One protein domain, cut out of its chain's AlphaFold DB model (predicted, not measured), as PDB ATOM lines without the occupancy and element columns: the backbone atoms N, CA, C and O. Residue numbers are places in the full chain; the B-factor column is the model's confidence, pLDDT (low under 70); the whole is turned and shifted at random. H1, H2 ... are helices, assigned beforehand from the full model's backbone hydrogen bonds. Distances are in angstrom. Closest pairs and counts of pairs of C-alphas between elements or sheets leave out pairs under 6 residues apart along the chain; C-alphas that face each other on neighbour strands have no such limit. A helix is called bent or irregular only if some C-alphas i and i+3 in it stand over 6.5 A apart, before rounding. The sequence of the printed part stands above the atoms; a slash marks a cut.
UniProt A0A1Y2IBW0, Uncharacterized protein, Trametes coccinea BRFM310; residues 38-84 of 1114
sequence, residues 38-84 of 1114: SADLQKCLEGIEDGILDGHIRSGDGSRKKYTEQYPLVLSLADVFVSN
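This is residues 38 to 84 of the 1114 residues of an uncharacterized protein of Trametes coccinea BRFM310 (UniProt A0A1Y2IBW0). A long helix, H1, runs nearly straight through a slight bend, and a shorter helix, H2, turns off at its end to make an L. The printed part has 47 residues with two named helices, H1 then H2, and no named strand; the class is all helix. It is extended, with a radius of gyration of the C-alphas of 18.6 A and spans of 57 by 19 by 7 A.

H1, residues 39 to 70, is bent: C-alphas 50 and 53 are 6.6 A apart, though by its hydrogen bonds it was assigned as one helix. Arm H1b, residues 53 to 70, is 25.6 A long; arm H1a, residues 39 to 50, is 16.3 A and begins at C-alpha 39 (12.313, 183.621, -5.937). H2, residues 72 to 83, is 16.3 A and ends at C-alpha 83 (-24.972, 149.044, -26.127).

H1a and H1b stand at a shallow tilt of 14 degrees. H1b and H2 are about perpendicular, at 81 degrees. They are close but not clearly touching; their closest C-alphas, of Thr 68 and Leu 75, are 8.0 A apart. H1a and H2 are apart. Every O i to N i+4 pair is within hydrogen-bond range in H1a and H2, and 13 of 14 in H1b.

The C-alphas farthest apart, of Ala 39 and Asn 84, are 57.8 A apart. The link from H1 to H2 is tight, the printed part has no cut, and no printed residue is under 70 in pLDDT.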
ATOM      1  N   SER A  38       8.106 184.948  -3.914       94.25
ATOM      2  CA  SER A  38       9.549 185.003  -3.659       94.25
ATOM      3  C   SER A  38      10.302 184.039  -4.583       94.25
ATOM      4  O   SER A  38       9.804 182.967  -4.928       94.25
ATOM      5  N   ALA A  39      11.531 184.395  -4.968       90.25
ATOM      6  CA  ALA A  39      12.313 183.621  -5.937       90.25
ATOM      7  C   ALA A  39      12.618 182.176  -5.490       90.25
ATOM      8  O   ALA A  39      12.932 181.334  -6.327       90.25
ATOM      9  N   ASP A  40      12.534 181.877  -4.192       90.38
ATOM     10  CA  ASP A  40      12.685 180.518  -3.665       90.38
ATOM     11  C   ASP A  40      11.348 179.768  -3.600       90.38
ATOM     12  O   ASP A  40      11.311 178.587  -3.938       90.38
ATOM     13  N   LEU A  41      10.230 180.446  -3.304       90.88
ATOM     14  CA  LEU A  41       8.893 179.858  -3.451       90.88
ATOM     15  C   LEU A  41       8.603 179.506  -4.919       90.88
ATOM     16  O   LEU A  41       8.054 178.442  -5.196       90.88
ATOM     17  N   GLN A  42       9.037 180.351  -5.859       94.25
ATOM     18  CA  GLN A  42       8.924 180.089  -7.293       94.25
ATOM     19  C   GLN A  42       9.696 178.823  -7.710       94.25
ATOM     20  O   GLN A  42       9.123 177.980  -8.391       94.25
ATOM     21  N   LYS A  43      10.938 178.631  -7.235       92.00
ATOM     22  CA  LYS A  43      11.712 177.389  -7.463       92.00
ATOM     23  C   LYS A  43      11.081 176.166  -6.799       92.00
ATOM     24  O   LYS A  43      11.166 175.069  -7.340       92.00
ATOM     25  N   CYS A  44      10.478 176.325  -5.620       92.88
ATOM     26  CA  CYS A  44       9.769 175.233  -4.955       92.88
ATOM     27  C   CYS A  44       8.546 174.791  -5.767       92.88
ATOM     28  O   CYS A  44       8.337 173.594  -5.926       92.88
ATOM     29  N   LEU A  45       7.778 175.734  -6.326       93.81
ATOM     30  CA  LEU A  45       6.655 175.432  -7.217       93.81
ATOM     31  C   LEU A  45       7.128 174.799  -8.535       93.81
ATOM     32  O   LEU A  45       6.611 173.752  -8.906       93.81
ATOM     33  N   GLU A  46       8.168 175.351  -9.167       93.31
ATOM     34  CA  GLU A  46       8.818 174.791 -10.366       93.31
ATOM     35  C   GLU A  46       9.294 173.342 -10.119       93.31
ATOM     36  O   GLU A  46       9.016 172.447 -10.910       93.31
ATOM     37  N   GLY A  47       9.906 173.061  -8.960       94.56
ATOM     38  CA  GLY A  47      10.319 171.710  -8.561       94.56
ATOM     39  C   GLY A  47       9.170 170.752  -8.201       94.56
ATOM     40  O   GLY A  47       9.318 169.536  -8.351       94.56
ATOM     41  N   ILE A  48       8.022 171.267  -7.750       93.12
ATOM     42  CA  ILE A  48       6.797 170.476  -7.549       93.12
ATOM     43  C   ILE A  48       6.173 170.125  -8.909       93.12
ATOM     44  O   ILE A  48       5.778 168.975  -9.104       93.12
ATOM     45  N   GLU A  49       6.129 171.073  -9.846       93.62
ATOM     46  CA  GLU A  49       5.562 170.912 -11.189       93.62
ATOM     47  C   GLU A  49       6.401 169.950 -12.055       93.62
ATOM     48  O   GLU A  49       5.885 168.918 -12.493       93.62
ATOM     49  N   ASP A  50       7.708 170.201 -12.201       88.12
ATOM     50  CA  ASP A  50       8.629 169.352 -12.980       88.12
ATOM     51  C   ASP A  50       8.877 167.974 -12.335       88.12
ATOM     52  O   ASP A  50       9.132 166.986 -13.028       88.12
ATOM     53  N   GLY A  51       8.880 167.901 -10.999       88.94
ATOM     54  CA  GLY A  51       9.355 166.728 -10.259       88.94
ATOM     55  C   GLY A  51       8.252 165.836  -9.693       88.94
ATOM     56  O   GLY A  51       8.275 164.616  -9.876       88.94
ATOM     57  N   ILE A  52       7.303 166.424  -8.961       90.69
ATOM     58  CA  ILE A  52       6.313 165.676  -8.173       90.69
ATOM     59  C   ILE A  52       5.044 165.431  -8.990       90.69
ATOM     60  O   ILE A  52       4.552 164.302  -9.013       90.69
ATOM     61  N   LEU A  53       4.539 166.450  -9.691       90.38
ATOM     62  CA  LEU A  53       3.286 166.386 -10.441       90.38
ATOM     63  C   LEU A  53       3.377 165.415 -11.628       90.38
ATOM     64  O   LEU A  53       2.571 164.490 -11.715       90.38
ATOM     65  N   ASP A  54       4.397 165.543 -12.482       88.62
ATOM     66  CA  ASP A  54       4.660 164.595 -13.582       88.62
ATOM     67  C   ASP A  54       4.941 163.169 -13.056       88.62
ATOM     68  O   ASP A  54       4.465 162.176 -13.612       88.62
ATOM     69  N   GLY A  55       5.613 163.043 -11.905       91.94
ATOM     70  CA  GLY A  55       5.764 161.767 -11.197       91.94
ATOM     71  C   GLY A  55       4.424 161.139 -10.782       91.94
ATOM     72  O   GLY A  55       4.222 159.933 -10.955       91.94
ATOM     73  N   HIS A  56       3.485 161.949 -10.284       89.38
ATOM     74  CA  HIS A  56       2.146 161.507  -9.893       89.38
ATOM     75  C   HIS A  56       1.276 161.149 -11.104       89.38
ATOM     76  O   HIS A  56       0.643 160.093 -11.098       89.38
ATOM     77  N   ILE A  57       1.307 161.954 -12.172       89.00
ATOM     78  CA  ILE A  57       0.596 161.688 -13.435       89.00
ATOM     79  C   ILE A  57       1.052 160.346 -14.025       89.00
ATOM     80  O   ILE A  57       0.226 159.468 -14.276       89.00
ATOM     81  N   ARG A  58       2.368 160.121 -14.142       88.62
ATOM     82  CA  ARG A  58       2.934 158.849 -14.634       88.62
ATOM     83  C   ARG A  58       2.571 157.652 -13.753       88.62
ATOM     84  O   ARG A  58       2.391 156.552 -14.275       88.62
ATOM     85  N   SER A  59       2.461 157.844 -12.438       88.94
ATOM     86  CA  SER A  59       2.014 156.802 -11.502       88.94
ATOM     87  C   SER A  59       0.522 156.481 -11.674       88.94
ATOM     88  O   SER A  59       0.137 155.308 -11.730       88.94
ATOM     89  N   GLY A  60      -0.312 157.513 -11.839       89.19
ATOM     90  CA  GLY A  60      -1.739 157.394 -12.130       89.19
ATOM     91  C   GLY A  60      -1.997 156.677 -13.454       89.19
ATOM     92  O   GLY A  60      -2.749 155.706 -13.485       89.19
ATOM     93  N   ASP A  61      -1.305 157.057 -14.526       89.38
ATOM     94  CA  ASP A  61      -1.433 156.417 -15.840       89.38
ATOM     95  C   ASP A  61      -0.852 155.001 -15.865       89.38
ATOM     96  O   ASP A  61      -1.455 154.095 -16.440       89.38
ATOM     97  N   GLY A  62       0.260 154.765 -15.162       88.25
ATOM     98  CA  GLY A  62       0.796 153.422 -14.936       88.25
ATOM     99  C   GLY A  62      -0.129 152.519 -14.111       88.25
ATOM    100  O   GLY A  62      -0.023 151.296 -14.204       88.25
ATOM    101  N   SER A  63      -1.046 153.098 -13.332       78.50
ATOM    102  CA  SER A  63      -2.075 152.373 -12.578       78.50
ATOM    103  C   SER A  63      -3.334 152.158 -13.419       78.50
ATOM    104  O   SER A  63      -3.768 151.016 -13.555       78.50
ATOM    105  N   ARG A  64      -3.856 153.203 -14.081       84.38
ATOM    106  CA  ARG A  64      -4.968 153.108 -15.046       84.38
ATOM    107  C   ARG A  64      -4.687 152.052 -16.111       84.38
ATOM    108  O   ARG A  64      -5.506 151.162 -16.313       84.38
ATOM    109  N   LYS A  65      -3.488 152.073 -16.701       86.38
ATOM    110  CA  LYS A  65      -3.067 151.085 -17.699       86.38
ATOM    111  C   LYS A  65      -3.103 149.645 -17.168       86.38
ATOM    112  O   LYS A  65      -3.550 148.766 -17.895       86.38
ATOM    113  N   LYS A  66      -2.694 149.397 -15.916       83.06
ATOM    114  CA  LYS A  66      -2.802 148.057 -15.307       83.06
ATOM    115  C   LYS A  66      -4.254 147.620 -15.163       83.06
ATOM    116  O   LYS A  66      -4.550 146.490 -15.519       83.06
ATOM    117  N   TYR A  67      -5.156 148.500 -14.721       78.88
ATOM    118  CA  TYR A  67      -6.585 148.179 -14.664       78.88
ATOM    119  C   TYR A  67      -7.148 147.842 -16.056       78.88
ATOM    120  O   TYR A  67      -7.811 146.817 -16.207       78.88
ATOM    121  N   THR A  68      -6.815 148.620 -17.092       80.06
ATOM    122  CA  THR A  68      -7.217 148.326 -18.481       80.06
ATOM    123  C   THR A  68      -6.643 147.000 -19.001       80.06
ATOM    124  O   THR A  68      -7.343 146.258 -19.684       80.06
ATOM    125  N   GLU A  69      -5.386 146.673 -18.677       79.44
ATOM    126  CA  GLU A  69      -4.731 145.424 -19.102       79.44
ATOM    127  C   GLU A  69      -5.178 144.189 -18.292       79.44
ATOM    128  O   GLU A  69      -5.137 143.077 -18.818       79.44
ATOM    129  N   GLN A  70      -5.613 144.355 -17.038       81.94
ATOM    130  CA  GLN A  70      -6.012 143.256 -16.144       81.94
ATOM    131  C   GLN A  70      -7.506 142.912 -16.209       81.94
ATOM    132  O   GLN A  70      -7.858 141.755 -15.988       81.94
ATOM    133  N   TYR A  71      -8.376 143.871 -16.550       81.19
ATOM    134  CA  TYR A  71      -9.835 143.689 -16.540       81.19
ATOM    135  C   TYR A  71     -10.535 143.955 -17.897       81.19
ATOM    136  O   TYR A  71     -11.623 144.536 -17.912       81.19
ATOM    137  N   PRO A  72     -10.000 143.502 -19.056       75.44
ATOM    138  CA  PRO A  72     -10.623 143.754 -20.362       75.44
ATOM    139  C   PRO A  72     -12.017 143.119 -20.501       75.44
ATOM    140  O   PRO A  72     -12.858 143.639 -21.228       75.44
ATOM    141  N   LEU A  73     -12.292 142.031 -19.769       70.00
ATOM    142  CA  LEU A  73     -13.621 141.414 -19.700       70.00
ATOM    143  C   LEU A  73     -14.658 142.306 -19.005       70.00
ATOM    144  O   LEU A  73     -15.815 142.282 -19.400       70.00
ATOM    145  N   VAL A  74     -14.260 143.105 -18.007       74.31
ATOM    146  CA  VAL A  74     -15.184 143.999 -17.285       74.31
ATOM    147  C   VAL A  74     -15.590 145.168 -18.180       74.31
ATOM    148  O   VAL A  74     -16.774 145.474 -18.278       74.31
ATOM    149  N   LEU A  75     -14.627 145.751 -18.904       75.56
ATOM    150  CA  LEU A  75     -14.893 146.781 -19.913       75.56
ATOM    151  C   LEU A  75     -15.768 146.232 -21.051       75.56
ATOM    152  O   LEU A  75     -16.803 146.811 -21.350       75.56
ATOM    153  N   SER A  76     -15.435 145.057 -21.598       79.31
ATOM    154  CA  SER A  76     -16.250 144.418 -22.639       79.31
ATOM    155  C   SER A  76     -17.667 144.056 -22.179       79.31
ATOM    156  O   SER A  76     -18.555 143.961 -23.024       79.31
ATOM    157  N   LEU A  77     -17.893 143.816 -20.883       74.31
ATOM    158  CA  LEU A  77     -19.232 143.570 -20.344       74.31
ATOM    159  C   LEU A  77     -20.003 144.886 -20.175       74.31
ATOM    160  O   LEU A  77     -21.175 144.949 -20.538       74.31
ATOM    161  N   ALA A  78     -19.340 145.942 -19.691       75.62
ATOM    162  CA  ALA A  78     -19.912 147.283 -19.594       75.62
ATOM    163  C   ALA A  78     -20.309 147.836 -20.974       75.62
ATOM    164  O   ALA A  78     -21.437 148.292 -21.133       75.62
ATOM    165  N   ASP A  79     -19.450 147.700 -21.991       75.75
ATOM    166  CA  ASP A  79     -19.744 148.108 -23.372       75.75
ATOM    167  C   ASP A  79     -20.986 147.386 -23.934       75.75
ATOM    168  O   ASP A  79     -21.795 147.994 -24.636       75.75
ATOM    169  N   VAL A  80     -21.183 146.103 -23.596       80.44
ATOM    170  CA  VAL A  80     -22.379 145.328 -23.981       80.44
ATOM    171  C   VAL A  80     -23.627 145.797 -23.227       80.44
ATOM    172  O   VAL A  80     -24.684 145.933 -23.841       80.44
ATOM    173  N   PHE A  81     -23.523 146.098 -21.929       78.56
ATOM    174  CA  PHE A  81     -24.634 146.669 -21.159       78.56
ATOM    175  C   PHE A  81     -25.040 148.059 -21.667       78.56
ATOM    176  O   PHE A  81     -26.230 148.308 -21.835       78.56
ATOM    177  N   VAL A  82     -24.078 148.936 -21.967       81.38
ATOM    178  CA  VAL A  82     -24.336 150.275 -22.528       81.38
ATOM    179  C   VAL A  82     -24.933 150.173 -23.933       81.38
ATOM    180  O   VAL A  82     -25.901 150.869 -24.231       81.38
ATOM    181  N   SER A  83     -24.426 149.268 -24.779       74.69
ATOM    182  CA  SER A  83     -24.972 149.044 -26.127       74.69
ATOM    183  C   SER A  83     -26.436 148.592 -26.090       74.69
ATOM    184  O   SER A  83     -27.257 149.113 -26.840       74.69
ATOM    185  N   ASN A  84     -26.784 147.680 -25.178       71.38
ATOM    186  CA  ASN A  84     -28.121 147.081 -25.083       71.38
ATOM    187  C   ASN A  84     -29.054 147.816 -24.092       71.38
ATOM    188  O   ASN A  84     -30.166 147.360 -23.822       71.38
TER     189      ASN A  84